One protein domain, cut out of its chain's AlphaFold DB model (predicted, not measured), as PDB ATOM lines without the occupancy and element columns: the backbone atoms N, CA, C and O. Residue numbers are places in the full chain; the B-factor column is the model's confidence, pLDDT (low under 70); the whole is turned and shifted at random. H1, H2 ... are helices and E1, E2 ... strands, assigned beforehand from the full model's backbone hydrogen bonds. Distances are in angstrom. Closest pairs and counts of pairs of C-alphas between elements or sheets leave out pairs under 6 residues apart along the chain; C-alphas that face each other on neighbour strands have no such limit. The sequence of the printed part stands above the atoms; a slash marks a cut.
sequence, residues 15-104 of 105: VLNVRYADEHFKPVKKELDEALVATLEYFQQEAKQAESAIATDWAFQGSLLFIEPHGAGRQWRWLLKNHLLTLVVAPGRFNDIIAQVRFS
ATOM      1  N   VAL A  15      -3.787 -49.032 -28.967       94.19
ATOM      2  CA  VAL A  15      -3.402 -48.112 -27.887       94.19
ATOM      3  C   VAL A  15      -4.083 -46.762 -28.092       94.19
ATOM      4  O   VAL A  15      -3.942 -46.152 -29.149       94.19
ATOM      5  N   LEU A  16      -4.793 -46.281 -27.073       94.75
ATOM      6  CA  LEU A  16      -5.518 -45.012 -27.095       94.75
ATOM      7  C   LEU A  16      -5.005 -44.084 -25.995       94.75
ATOM      8  O   LEU A  16      -4.943 -44.473 -24.831       94.75
ATOM      9  N   ASN A  17      -4.681 -42.843 -26.355       94.19
ATOM     10  CA  ASN A  17      -4.389 -41.791 -25.383       94.19
ATOM     11  C   ASN A  17      -5.676 -41.044 -25.028       94.19
ATOM     12  O   ASN A  17      -6.406 -40.599 -25.913       94.19
ATOM     13  N   VAL A  18      -5.916 -40.865 -23.735       93.69
ATOM     14  CA  VAL A  18      -7.079 -40.169 -23.187       93.69
ATOM     15  C   VAL A  18      -6.669 -38.758 -22.791       93.69
ATOM     16  O   VAL A  18      -5.649 -38.557 -22.124       93.69
ATOM     17  N   ARG A  19      -7.475 -37.781 -23.209       93.44
ATOM     18  CA  ARG A  19      -7.301 -36.353 -22.932       93.44
ATOM     19  C   ARG A  19      -8.647 -35.743 -22.560       93.44
ATOM     20  O   ARG A  19      -9.681 -36.238 -23.006       93.44
ATOM     21  N   TYR A  20      -8.629 -34.655 -21.798       93.19
ATOM     22  CA  TYR A  20      -9.803 -33.792 -21.700       93.19
ATOM     23  C   TYR A  20     -10.014 -33.051 -23.020       93.19
ATOM     24  O   TYR A  20      -9.052 -32.792 -23.750       93.19
ATOM     25  N   ALA A  21     -11.263 -32.700 -23.312       93.38
ATOM     26  CA  ALA A  21     -11.616 -31.935 -24.495       93.38
ATOM     27  C   ALA A  21     -12.581 -30.794 -24.155       93.38
ATOM     28  O   ALA A  21     -13.328 -30.882 -23.179       93.38
ATOM     29  N   ASP A  22     -12.531 -29.730 -24.951       94.38
ATOM     30  CA  ASP A  22     -13.513 -28.646 -24.916       94.38
ATOM     31  C   ASP A  22     -14.821 -29.026 -25.638       94.38
ATOM     32  O   ASP A  22     -14.993 -30.145 -26.131       94.38
ATOM     33  N   GLU A  23     -15.749 -28.074 -25.730       96.25
ATOM     34  CA  GLU A  23     -17.042 -28.224 -26.416       96.25
ATOM     35  C   GLU A  23     -16.914 -28.529 -27.923       96.25
ATOM     36  O   GLU A  23     -17.873 -28.964 -28.558       96.25
ATOM     37  N   HIS A  24     -15.726 -28.339 -28.505       95.62
ATOM     38  CA  HIS A  24     -15.414 -28.619 -29.905       95.62
ATOM     39  C   HIS A  24     -14.554 -29.877 -30.085       95.62
ATOM     40  O   HIS A  24     -14.007 -30.092 -31.170       95.62
ATOM     41  N   PHE A  25     -14.425 -30.706 -29.046       90.94
ATOM     42  CA  PHE A  25     -13.596 -31.913 -29.029       90.94
ATOM     43  C   PHE A  25     -12.099 -31.657 -29.254       90.94
ATOM     44  O   PHE A  25     -11.353 -32.570 -29.625       90.94
ATOM     45  N   LYS A  26     -11.621 -30.431 -29.019       93.06
ATOM     46  CA  LYS A  26     -10.189 -30.143 -29.072       93.06
ATOM     47  C   LYS A  26      -9.543 -30.497 -27.736       93.06
ATOM     48  O   LYS A  26     -10.107 -30.165 -26.694       93.06
ATOM     49  N   PRO A  27      -8.366 -31.148 -27.739       91.75
ATOM     50  CA  PRO A  27      -7.653 -31.458 -26.511       91.75
ATOM     51  C   PRO A  27      -7.361 -30.206 -25.688       91.75
ATOM     52  O   PRO A  27      -6.853 -29.219 -26.222       91.75
ATOM     53  N   VAL A  28      -7.629 -30.277 -24.388       92.06
ATOM     54  CA  VAL A  28      -7.303 -29.211 -23.438       92.06
ATOM     55  C   VAL A  28      -6.413 -29.735 -22.325       92.06
ATOM     56  O   VAL A  28      -6.625 -30.825 -21.786       92.06
ATOM     57  N   LYS A  29      -5.417 -28.928 -21.956       90.62
ATOM     58  CA  LYS A  29      -4.559 -29.211 -20.811       90.62
ATOM     59  C   LYS A  29      -5.349 -29.035 -19.524       90.62
ATOM     60  O   LYS A  29      -5.749 -27.922 -19.190       90.62
ATOM     61  N   LYS A  30      -5.539 -30.125 -18.788       91.19
ATOM     62  CA  LYS A  30      -6.210 -30.112 -17.489       91.19
ATOM     63  C   LYS A  30      -5.692 -31.264 -16.629       91.19
ATOM     64  O   LYS A  30      -5.461 -32.361 -17.137       91.19
ATOM     65  N   GLU A  31      -5.485 -30.992 -15.342       91.88
ATOM     66  CA  GLU A  31      -5.136 -32.026 -14.363       91.88
ATOM     67  C   GLU A  31      -6.336 -32.944 -14.087       91.88
ATOM     68  O   GLU A  31      -7.482 -32.582 -14.370       91.88
ATOM     69  N   LEU A  32      -6.074 -34.142 -13.555       93.12
ATOM     70  CA  LEU A  32      -7.166 -34.993 -13.080       93.12
ATOM     71  C   LEU A  32      -7.969 -34.279 -11.998       93.12
ATOM     72  O   LEU A  32      -7.420 -33.558 -11.167       93.12
ATOM     73  N   ASP A  33      -9.264 -34.568 -11.990       92.19
ATOM     74  CA  ASP A  33     -10.150 -34.165 -10.910       92.19
ATOM     75  C   ASP A  33      -9.649 -34.678  -9.548       92.19
ATOM     76  O   ASP A  33      -9.246 -35.838  -9.421       92.19
ATOM     77  N   GLU A  34      -9.683 -33.815  -8.533       94.62
ATOM     78  CA  GLU A  34      -9.150 -34.113  -7.200       94.62
ATOM     79  C   GLU A  34      -9.845 -35.312  -6.544       94.62
ATOM     80  O   GLU A  34      -9.181 -36.105  -5.872       94.62
ATOM     81  N   ALA A  35     -11.149 -35.502  -6.778       95.75
ATOM     82  CA  ALA A  35     -11.871 -36.650  -6.241       95.75
ATOM     83  C   ALA A  35     -11.384 -37.950  -6.888       95.75
ATOM     84  O   ALA A  35     -11.131 -38.931  -6.190       95.75
ATOM     85  N   LEU A  36     -11.165 -37.945  -8.208       95.00
ATOM     86  CA  LEU A  36     -10.615 -39.106  -8.910       95.00
ATOM     87  C   LEU A  36      -9.184 -39.419  -8.451       95.00
ATOM     88  O   LEU A  36      -8.844 -40.589  -8.269       95.00
ATOM     89  N   VAL A  37      -8.356 -38.394  -8.225       96.38
ATOM     90  CA  VAL A  37      -7.014 -38.563  -7.645       96.38
ATOM     91  C   VAL A  37      -7.104 -39.218  -6.268       96.38
ATOM     92  O   VAL A  37      -6.398 -40.191  -6.021       96.38
ATOM     93  N   ALA A  38      -7.981 -38.729  -5.389       97.19
ATOM     94  CA  ALA A  38      -8.151 -39.287  -4.051       97.19
ATOM     95  C   ALA A  38      -8.594 -40.759  -4.092       97.19
ATOM     96  O   ALA A  38      -8.042 -41.585  -3.366       97.19
ATOM     97  N   THR A  39      -9.528 -41.113  -4.980       97.69
ATOM     98  CA  THR A  39      -9.963 -42.503  -5.176       97.69
ATOM     99  C   THR A  39      -8.827 -43.400  -5.673       97.69
ATOM    100  O   THR A  39      -8.637 -44.500  -5.156       97.69
ATOM    101  N   LEU A  40      -8.040 -42.938  -6.649       97.69
ATOM    102  CA  LEU A  40      -6.896 -43.687  -7.175       97.69
ATOM    103  C   LEU A  40      -5.797 -43.888  -6.122       97.69
ATOM    104  O   LEU A  40      -5.229 -44.977  -6.025       97.69
ATOM    105  N   GLU A  41      -5.506 -42.859  -5.325       97.94
ATOM    106  CA  GLU A  41      -4.549 -42.945  -4.217       97.94
ATOM    107  C   GLU A  41      -5.018 -43.914  -3.137       97.94
ATOM    108  O   GLU A  41      -4.219 -44.727  -2.682       97.94
ATOM    109  N   TYR A  42      -6.302 -43.868  -2.769       98.12
ATOM    110  CA  TYR A  42      -6.884 -44.804  -1.814       98.12
ATOM    111  C   TYR A  42      -6.681 -46.253  -2.271       98.12
ATOM    112  O   TYR A  42      -6.037 -47.032  -1.572       98.12
ATOM    113  N   PHE A  43      -7.128 -46.597  -3.482       98.50
ATOM    114  CA  PHE A  43      -6.987 -47.959  -3.992       98.50
ATOM    115  C   PHE A  43      -5.519 -48.392  -4.120       98.50
ATOM    116  O   PHE A  43      -5.171 -49.514  -3.757       98.50
ATOM    117  N   GLN A  44      -4.627 -47.521  -4.604       98.31
ATOM    118  CA  GLN A  44      -3.209 -47.871  -4.713       98.31
ATOM    119  C   GLN A  44      -2.559 -48.053  -3.334       98.31
ATOM    120  O   GLN A  44      -1.670 -48.889  -3.180       98.31
ATOM    121  N   GLN A  45      -2.976 -47.282  -2.330       98.38
ATOM    122  CA  GLN A  45      -2.482 -47.435  -0.968       98.38
ATOM    123  C   GLN A  45      -2.940 -48.758  -0.350       98.38
ATOM    124  O   GLN A  45      -2.134 -49.434   0.288       98.38
ATOM    125  N   GLU A  46      -4.185 -49.161  -0.578       98.44
ATOM    126  CA  GLU A  46      -4.686 -50.477  -0.172       98.44
ATOM    127  C   GLU A  46      -3.931 -51.609  -0.896       98.44
ATOM    128  O   GLU A  46      -3.499 -52.567  -0.260       98.44
ATOM    129  N   ALA A  47      -3.650 -51.462  -2.196       98.44
ATOM    130  CA  ALA A  47      -2.829 -52.417  -2.947       98.44
ATOM    131  C   ALA A  47      -1.406 -52.547  -2.383       98.44
ATOM    132  O   ALA A  47      -0.871 -53.650  -2.276       98.44
ATOM    133  N   LYS A  48      -0.782 -51.426  -1.987       98.44
ATOM    134  CA  LYS A  48       0.536 -51.429  -1.331       98.44
ATOM    135  C   LYS A  48       0.501 -52.171   0.000       98.44
ATOM    136  O   LYS A  48       1.427 -52.923   0.275       98.44
ATOM    137  N   GLN A  49      -0.543 -51.969   0.804       98.25
ATOM    138  CA  GLN A  49      -0.714 -52.674   2.078       98.25
ATOM    139  C   GLN A  49      -0.938 -54.179   1.883       98.25
ATOM    140  O   GLN A  49      -0.431 -54.975   2.665       98.25
ATOM    141  N   ALA A  50      -1.668 -54.567   0.837       98.00
ATOM    142  CA  ALA A  50      -1.912 -55.965   0.487       98.00
ATOM    143  C   ALA A  50      -0.743 -56.633  -0.263       98.00
ATOM    144  O   ALA A  50      -0.819 -57.824  -0.559       98.00
ATOM    145  N   GLU A  51       0.296 -55.867  -0.621       97.69
ATOM    146  CA  GLU A  51       1.430 -56.294  -1.456       97.69
ATOM    147  C   GLU A  51       1.009 -56.970  -2.777       97.69
ATOM    148  O   GLU A  51       1.723 -57.796  -3.343       97.69
ATOM    149  N   SER A  52      -0.176 -56.626  -3.282       98.06
ATOM    150  CA  SER A  52      -0.807 -57.289  -4.419       98.06
ATOM    151  C   SER A  52      -1.806 -56.360  -5.095       98.06
ATOM    152  O   SER A  52      -2.290 -55.396  -4.498       98.06
ATOM    153  N   ALA A  53      -2.135 -56.660  -6.349       97.88
ATOM    154  CA  ALA A  53      -3.191 -55.955  -7.048       97.88
ATOM    155  C   ALA A  53      -4.550 -56.221  -6.385       97.88
ATOM    156  O   ALA A  53      -4.892 -57.369  -6.088       97.88
ATOM    157  N   ILE A  54      -5.346 -55.168  -6.195       98.50
ATOM    158  CA  ILE A  54      -6.684 -55.272  -5.596       98.50
ATOM    159  C   ILE A  54      -7.758 -54.862  -6.589       98.50
ATOM    160  O   ILE A  54      -7.529 -54.009  -7.449       98.50
ATOM    161  N   ALA A  55      -8.935 -55.463  -6.458       98.06
ATOM    162  CA  ALA A  55     -10.091 -55.084  -7.251       98.06
ATOM    163  C   ALA A  55     -10.546 -53.662  -6.894       98.06
ATOM    164  O   ALA A  55     -10.610 -53.293  -5.723       98.06
ATOM    165  N   THR A  56     -10.881 -52.887  -7.921       97.88
ATOM    166  CA  THR A  56     -11.614 -51.624  -7.793       97.88
ATOM    167  C   THR A  56     -13.092 -51.848  -8.113       97.88
ATOM    168  O   THR A  56     -13.462 -52.897  -8.642       97.88
ATOM    169  N   ASP A  57     -13.927 -50.836  -7.880       96.19
ATOM    170  CA  ASP A  57     -15.342 -50.860  -8.286       96.19
ATOM    171  C   ASP A  57     -15.545 -50.601  -9.791       96.19
ATOM    172  O   ASP A  57     -16.670 -50.606 -10.295       96.19
ATOM    173  N   TRP A  58     -14.469 -50.342 -10.537       97.62
ATOM    174  CA  TRP A  58     -14.544 -50.061 -11.964       97.62
ATOM    175  C   TRP A  58     -14.442 -51.339 -12.785       97.62
ATOM    176  O   TRP A  58     -13.608 -52.205 -12.527       97.62
ATOM    177  N   ALA A  59     -15.263 -51.430 -13.830       96.88
ATOM    178  CA  ALA A  59     -15.308 -52.578 -14.720       96.88
ATOM    179  C   ALA A  59     -15.263 -52.150 -16.186       96.88
ATOM    180  O   ALA A  59     -15.838 -51.133 -16.576       96.88
ATOM    181  N   PHE A  60     -14.647 -52.986 -17.014       95.50
ATOM    182  CA  PHE A  60     -14.757 -52.908 -18.464       95.50
ATOM    183  C   PHE A  60     -15.301 -54.232 -18.991       95.50
ATOM    184  O   PHE A  60     -14.755 -55.287 -18.671       95.50
ATOM    185  N   GLN A  61     -16.386 -54.181 -19.773       95.06
ATOM    186  CA  GLN A  61     -17.058 -55.372 -20.321       95.06
ATOM    187  C   GLN A  61     -17.387 -56.425 -19.238       95.06
ATOM    188  O   GLN A  61     -17.185 -57.619 -19.424       95.06
ATOM    189  N   GLY A  62     -17.848 -55.971 -18.067       95.69
ATOM    190  CA  GLY A  62     -18.194 -56.846 -16.939       95.69
ATOM    191  C   GLY A  62     -17.003 -57.418 -16.157       95.69
ATOM    192  O   GLY A  62     -17.213 -58.133 -15.185       95.69
ATOM    193  N   SER A  63     -15.764 -57.091 -16.534       96.06
ATOM    194  CA  SER A  63     -14.544 -57.535 -15.855       96.06
ATOM    195  C   SER A  63     -13.948 -56.403 -15.016       96.06
ATOM    196  O   SER A  63     -13.621 -55.340 -15.559       96.06
ATOM    197  N   LEU A  64     -13.807 -56.622 -13.702       98.00
ATOM    198  CA  LEU A  64     -13.253 -55.633 -12.770       98.00
ATOM    199  C   LEU A  64     -11.817 -55.261 -13.136       98.00
ATOM    200  O   LEU A  64     -11.023 -56.109 -13.545       98.00
ATOM    201  N   LEU A  65     -11.489 -53.986 -12.963       98.25
ATOM    202  CA  LEU A  65     -10.132 -53.476 -13.050       98.25
ATOM    203  C   LEU A  65      -9.450 -53.624 -11.698       98.25
ATOM    204  O   LEU A  65      -9.991 -53.229 -10.664       98.25
ATOM    205  N   PHE A  66      -8.235 -54.152 -11.734       98.62
ATOM    206  CA  PHE A  66      -7.377 -54.294 -10.573       98.62
ATOM    207  C   PHE A  66      -6.313 -53.211 -10.608       98.62
ATOM    208  O   PHE A  66      -5.663 -53.040 -11.641       98.62
ATOM    209  N   ILE A  67      -6.138 -52.484  -9.508       98.62
ATOM    210  CA  ILE A  67      -5.056 -51.508  -9.380       98.62
ATOM    211  C   ILE A  67      -3.798 -52.192  -8.848       98.62
ATOM    212  O   ILE A  67      -3.869 -53.035  -7.959       98.62
ATOM    213  N   GLU A  68      -2.643 -51.828  -9.390       98.50
ATOM    214  CA  GLU A  68      -1.343 -52.308  -8.922       98.50
ATOM    215  C   GLU A  68      -0.810 -51.434  -7.773       98.50
ATOM    216  O   GLU A  68      -1.069 -50.223  -7.743       98.50
ATOM    217  N   PRO A  69       0.018 -51.988  -6.863       97.88
ATOM    218  CA  PRO A  69       0.657 -51.221  -5.788       97.88
ATOM    219  C   PRO A  69       1.650 -50.165  -6.307       97.88
ATOM    220  O   PRO A  69       2.087 -49.287  -5.562       97.88
ATOM    221  N   HIS A  70       2.012 -50.226  -7.588       96.94
ATOM    222  CA  HIS A  70       2.928 -49.311  -8.254       96.94
ATOM    223  C   HIS A  70       2.313 -48.711  -9.527       96.94
ATOM    224  O   HIS A  70       1.347 -49.220 -10.088       96.94
ATOM    225  N   GLY A  71       2.910 -47.624 -10.016       96.00
ATOM    226  CA  GLY A  71       2.599 -47.059 -11.330       96.00
ATOM    227  C   GLY A  71       3.247 -47.828 -12.488       96.00
ATOM    228  O   GLY A  71       3.748 -48.940 -12.318       96.00
ATOM    229  N   ALA A  72       3.285 -47.219 -13.672       94.00
ATOM    230  CA  ALA A  72       3.976 -47.766 -14.842       94.00
ATOM    231  C   ALA A  72       5.034 -46.781 -15.367       94.00
ATOM    232  O   ALA A  72       4.736 -45.661 -15.782       94.00
ATOM    233  N   GLY A  73       6.301 -47.195 -15.397       88.62
ATOM    234  CA  GLY A  73       7.392 -46.321 -15.839       88.62
ATOM    235  C   GLY A  73       7.485 -45.024 -15.019       88.62
ATOM    236  O   GLY A  73       7.180 -45.007 -13.832       88.62
ATOM    237  N   ARG A  74       7.948 -43.930 -15.642       81.31
ATOM    238  CA  ARG A  74       8.219 -42.660 -14.932       81.31
ATOM    239  C   ARG A  74       7.037 -41.694 -14.855       81.31
ATOM    240  O   ARG A  74       7.005 -40.869 -13.951       81.31
ATOM    241  N   GLN A  75       6.116 -41.747 -15.817       87.50
ATOM    242  CA  GLN A  75       5.054 -40.739 -15.956       87.50
ATOM    243  C   GLN A  75       3.683 -41.217 -15.467       87.50
ATOM    244  O   GLN A  75       2.836 -40.389 -15.140       87.50
ATOM    245  N   TRP A  76       3.457 -42.532 -15.412       94.69
ATOM    246  CA  TRP A  76       2.166 -43.094 -15.038       94.69
ATOM    247  C   TRP A  76       2.159 -43.440 -13.559       94.69
ATOM    248  O   TRP A  76       2.875 -44.338 -13.116       94.69
ATOM    249  N   ARG A  77       1.350 -42.710 -12.798       95.69
ATOM    250  CA  ARG A  77       1.290 -42.827 -11.342       95.69
ATOM    251  C   ARG A  77       0.429 -44.008 -10.902       95.69
ATOM    252  O   ARG A  77       0.791 -44.692  -9.948       95.69
ATOM    253  N   TRP A  78      -0.646 -44.283 -11.634       97.81
ATOM    254  CA  TRP A  78      -1.556 -45.388 -11.345       97.81
ATOM    255  C   TRP A  78      -1.642 -46.334 -12.536       97.81
ATOM    256  O   TRP A  78      -1.660 -45.902 -13.692       97.81
ATOM    257  N   LEU A  79      -1.674 -47.628 -12.241       98.25
ATOM    258  CA  LEU A  79      -1.765 -48.709 -13.211       98.25
ATOM    259  C   LEU A  79      -2.943 -49.591 -12.812       98.25
ATOM    260  O   LEU A  79      -2.947 -50.160 -11.726       98.25
ATOM    261  N   LEU A  80      -3.924 -49.684 -13.700       98.38
ATOM    262  CA  LEU A  80      -5.087 -50.543 -13.570       98.38
ATOM    263  C   LEU A  80      -5.105 -51.539 -14.722       98.38
ATOM    264  O   LEU A  80      -4.768 -51.186 -15.851       98.38
ATOM    265  N   LYS A  81      -5.510 -52.779 -14.477       97.50
ATOM    266  CA  LYS A  81      -5.598 -53.776 -15.545       97.50
ATOM    267  C   LYS A  81      -6.644 -54.839 -15.271       97.50
ATOM    268  O   LYS A  81      -7.013 -55.109 -14.132       97.50
ATOM    269  N   ASN A  82      -7.072 -55.480 -16.341       97.00
ATOM    270  CA  ASN A  82      -7.726 -56.776 -16.313       97.00
ATOM    271  C   ASN A  82      -7.227 -57.598 -17.513       97.00
ATOM    272  O   ASN A  82      -6.266 -57.220 -18.182       97.00
ATOM    273  N   HIS A  83      -7.858 -58.737 -17.793       94.75
ATOM    274  CA  HIS A  83      -7.463 -59.576 -18.927       94.75
ATOM    275  C   HIS A  83      -7.752 -58.937 -20.301       94.75
ATOM    276  O   HIS A  83      -7.174 -59.364 -21.291       94.75
ATOM    277  N   LEU A  84      -8.606 -57.909 -20.364       94.88
ATOM    278  CA  LEU A  84      -9.030 -57.244 -21.601       94.88
ATOM    279  C   LEU A  84      -8.227 -55.981 -21.908       94.88
ATOM    280  O   LEU A  84      -8.088 -55.614 -23.074       94.88
ATOM    281  N   LEU A  85      -7.737 -55.274 -20.888       96.12
ATOM    282  CA  LEU A  85      -6.981 -54.043 -21.079       96.12
ATOM    283  C   LEU A  85      -6.033 -53.721 -19.928       96.12
ATOM    284  O   LEU A  85      -6.218 -54.137 -18.783       96.12
ATOM    285  N   THR A  86      -5.069 -52.867 -20.253       97.25
ATOM    286  CA  THR A  86      -4.228 -52.132 -19.316       97.25
ATOM    287  C   THR A  86      -4.531 -50.644 -19.446       97.25
ATOM    288  O   THR A  86      -4.436 -50.079 -20.535       97.25
ATOM    289  N   LEU A  87      -4.865 -50.002 -18.333       97.50
ATOM    290  CA  LEU A  87      -5.104 -48.572 -18.193       97.50
ATOM    291  C   LEU A  87      -4.010 -47.970 -17.308       97.50
ATOM    292  O   LEU A  87      -3.873 -48.316 -16.138       97.50
ATOM    293  N   VAL A  88      -3.246 -47.032 -17.849       97.38
ATOM    294  CA  VAL A  88      -2.272 -46.248 -17.084       97.38
ATOM    295  C   VAL A  88      -2.750 -44.812 -16.967       97.38
ATOM    296  O   VAL A  88      -3.207 -44.240 -17.951       97.38
ATOM    297  N   VAL A  89      -2.659 -44.229 -15.773       96.81
ATOM    298  CA  VAL A  89      -3.178 -42.891 -15.464       96.81
ATOM    299  C   VAL A  89      -2.047 -42.011 -14.936       96.81
ATOM    300  O   VAL A  89      -1.227 -42.434 -14.116       96.81
ATOM    301  N   ALA A  90      -1.982 -40.778 -15.426       94.19
ATOM    302  CA  ALA A  90      -1.037 -39.749 -15.007       94.19
ATOM    303  C   ALA A  90      -1.809 -38.541 -14.463       94.19
ATOM    304  O   ALA A  90      -2.920 -38.315 -14.912       94.19
ATOM    305  N   PRO A  91      -1.229 -37.695 -13.593       89.31
ATOM    306  CA  PRO A  91      -1.919 -36.528 -13.022       89.31
ATOM    307  C   PRO A  91      -2.408 -35.457 -14.024       89.31
ATOM    308  O   PRO A  91      -2.994 -34.467 -13.605       89.31
ATOM    309  N   GLY A  92      -2.133 -35.597 -15.329       82.12
ATOM    310  CA  GLY A  92      -2.511 -34.621 -16.364       82.12
ATOM    311  C   GLY A  92      -1.533 -33.457 -16.559       82.12
ATOM    312  O   GLY A  92      -1.836 -32.485 -17.245       82.12
ATOM    313  N   ARG A  93      -0.324 -33.543 -15.988       79.88
ATOM    314  CA  ARG A  93       0.697 -32.478 -16.078       79.88
ATOM    315  C   ARG A  93       1.503 -32.485 -17.379       79.88
ATOM    316  O   ARG A  93       2.094 -31.461 -17.733       79.88
ATOM    317  N   PHE A  94       1.536 -33.618 -18.082       70.12
ATOM    318  CA  PHE A  94       2.448 -33.870 -19.198       70.12
ATOM    319  C   PHE A  94       1.692 -34.114 -20.513       70.12
ATOM    320  O   PHE A  94       0.891 -35.041 -20.608       70.12
ATOM    321  N   ASN A  95       1.972 -33.290 -21.531       77.38
ATOM    322  CA  ASN A  95       1.485 -33.433 -22.914       77.38
ATOM    323  C   ASN A  95      -0.037 -33.644 -23.081       77.38
ATOM    324  O   ASN A  95      -0.468 -34.311 -24.023       77.38
ATOM    325  N   ASP A  96      -0.834 -33.099 -22.159       83.25
ATOM    326  CA  ASP A  96      -2.306 -33.138 -22.141       83.25
ATOM    327  C   ASP A  96      -2.907 -34.553 -22.103       83.25
ATOM    328  O   ASP A  96      -4.106 -34.732 -22.312       83.25
ATOM    329  N   ILE A  97      -2.082 -35.572 -21.840       90.56
ATOM    330  CA  ILE A  97      -2.505 -36.965 -21.716       90.56
ATOM    331  C   ILE A  97      -2.722 -37.269 -20.238       90.56
ATOM    332  O   ILE A  97      -1.810 -37.154 -19.418       90.56
ATOM    333  N   ILE A  98      -3.939 -37.690 -19.917       93.88
ATOM    334  CA  ILE A  98      -4.332 -38.066 -18.557       93.88
ATOM    335  C   ILE A  98      -4.303 -39.577 -18.353       93.88
ATOM    336  O   ILE A  98      -4.074 -40.046 -17.242       93.88
ATOM    337  N   ALA A  99      -4.479 -40.350 -19.423       95.50
ATOM    338  CA  ALA A  99      -4.378 -41.796 -19.367       95.50
ATOM    339  C   ALA A  99      -4.018 -42.402 -20.723       95.50
ATOM    340  O   ALA A  99      -4.158 -41.764 -21.767       95.50
ATOM    341  N   GLN A 100      -3.589 -43.656 -20.710       95.56
ATOM    342  CA  GLN A 100      -3.444 -44.475 -21.901       95.56
ATOM    343  C   GLN A 100      -4.079 -45.842 -21.659       95.56
ATOM    344  O   GLN A 100      -3.873 -46.454 -20.613       95.56
ATOM    345  N   VAL A 101      -4.844 -46.311 -22.640       96.69
ATOM    346  CA  VAL A 101      -5.464 -47.637 -22.644       96.69
ATOM    347  C   VAL A 101      -4.786 -48.479 -23.709       96.69
ATOM    348  O   VAL A 101      -4.727 -48.073 -24.868       96.69
ATOM    349  N   ARG A 102      -4.299 -49.656 -23.328       95.56
ATOM    350  CA  ARG A 102      -3.854 -50.705 -24.243       95.56
ATOM    351  C   ARG A 102      -4.810 -51.877 -24.123       95.56
ATOM    352  O   ARG A 102      -4.934 -52.435 -23.038       95.56
ATOM    353  N   PHE A 103      -5.444 -52.259 -25.221       92.75
ATOM    354  CA  PHE A 103      -6.270 -53.460 -25.253       92.75
ATOM    355  C   PHE A 103      -5.392 -54.700 -25.410       92.75
ATOM    356  O   PHE A 103      -4.402 -54.685 -26.149       92.75
ATOM    357  N   SER A 104      -5.745 -55.744 -24.673       84.19
ATOM    358  CA  SER A 104      -5.181 -57.080 -24.814       84.19
ATOM    359  C   SER A 104      -5.859 -57.778 -25.996       84.19
ATOM    360  O   SER A 104      -7.065 -57.620 -26.184       84.19
TER     361      SER A 104
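What this domain is: This is residues 15 to 104 of the 105 residues of an uncharacterized protein of Thermosporothrix hazakensis (UniProt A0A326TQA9). One six-stranded antiparallel sheet, strongly twisted and curled, makes a wall, and a single helix, H1, packs across the ends of its strands E2, E3 and E4, near residues 54, 67 and 78. Beyond E1, the link of residues 19 to 33 loops far out and folds back to H1, with its residues 20 to 21 paired antiparallel with 27 to 28. The printed part has 90 residues, with one named helix and six named strands in the order E1 H1 E2 E3 E4 E5 E6; across the sheet the order is E1 E6 E5 E4 E3 E2, and the class is mixed, helices and strands. The whole is compact, with a radius of gyration of the C-alphas of 13.2 A, yet elongated in outline, spanning 41 by 25 by 23 A.

How they stand to each other: Begin with the sheet, which runs, strand beside strand, E1 at residues 15 to 18, E6 at 99 to 103, E5 at 85 to 89, E4 at 78 to 81, E3 at 63 to 67 and E2 at 54 to 60. E2 to E6 form a meander, each strand the antiparallel neighbour of the one before. Look for N 16 and O 101, 2.8 A apart, between E1 and E6; N 88 and O 100, 2.9 A, between E5 and E6; N 80 and O 87, 2.8 A, in the hairpin E4 and E5; N 66 and O 81, 2.9 A, in the hairpin E3 and E4; and N 65 and O 58, 2.8 A, in the hairpin E2 and E3. Edge strands E1 and E2 are apart. H1, residues 34 to 49, is on the sheet in two layers, a helix on one face, at a height of 8.4 A. It lies over E3, but only just, with 3 of its C-alphas falling there, and runs across the strands, at 73 degrees to E3 on the local plane. Its closest C-alphas to E2 are Ala 47 and Ile 54, 5.5 A; to E3, Gln 44 and Ile 67, 6.2 A. In H1 every O i to N i+4 pair is within hydrogen-bond range.

Where its parts are: Find C-alpha 15 at (-3.402, -48.112, -27.887), where E1 begins its 9.9 A. H1 starts at C-alpha 34, (-9.150, -34.113, -7.200), and runs 22.4 A. E2 spans 15.4 A, E3 13.0 A, E4 10.2 A and E5 13.1 A. E6 spans 13.2 A and ends at C-alpha 103, (-6.270, -53.460, -25.253).

The domain as a whole: The two C-alphas farthest apart are those of His 24 and Glu 51, 43.1 A. The printed part has no cut, and the link from E1 to H1 is long. Its mean pLDDT is 94.4, and no printed residue is under 70.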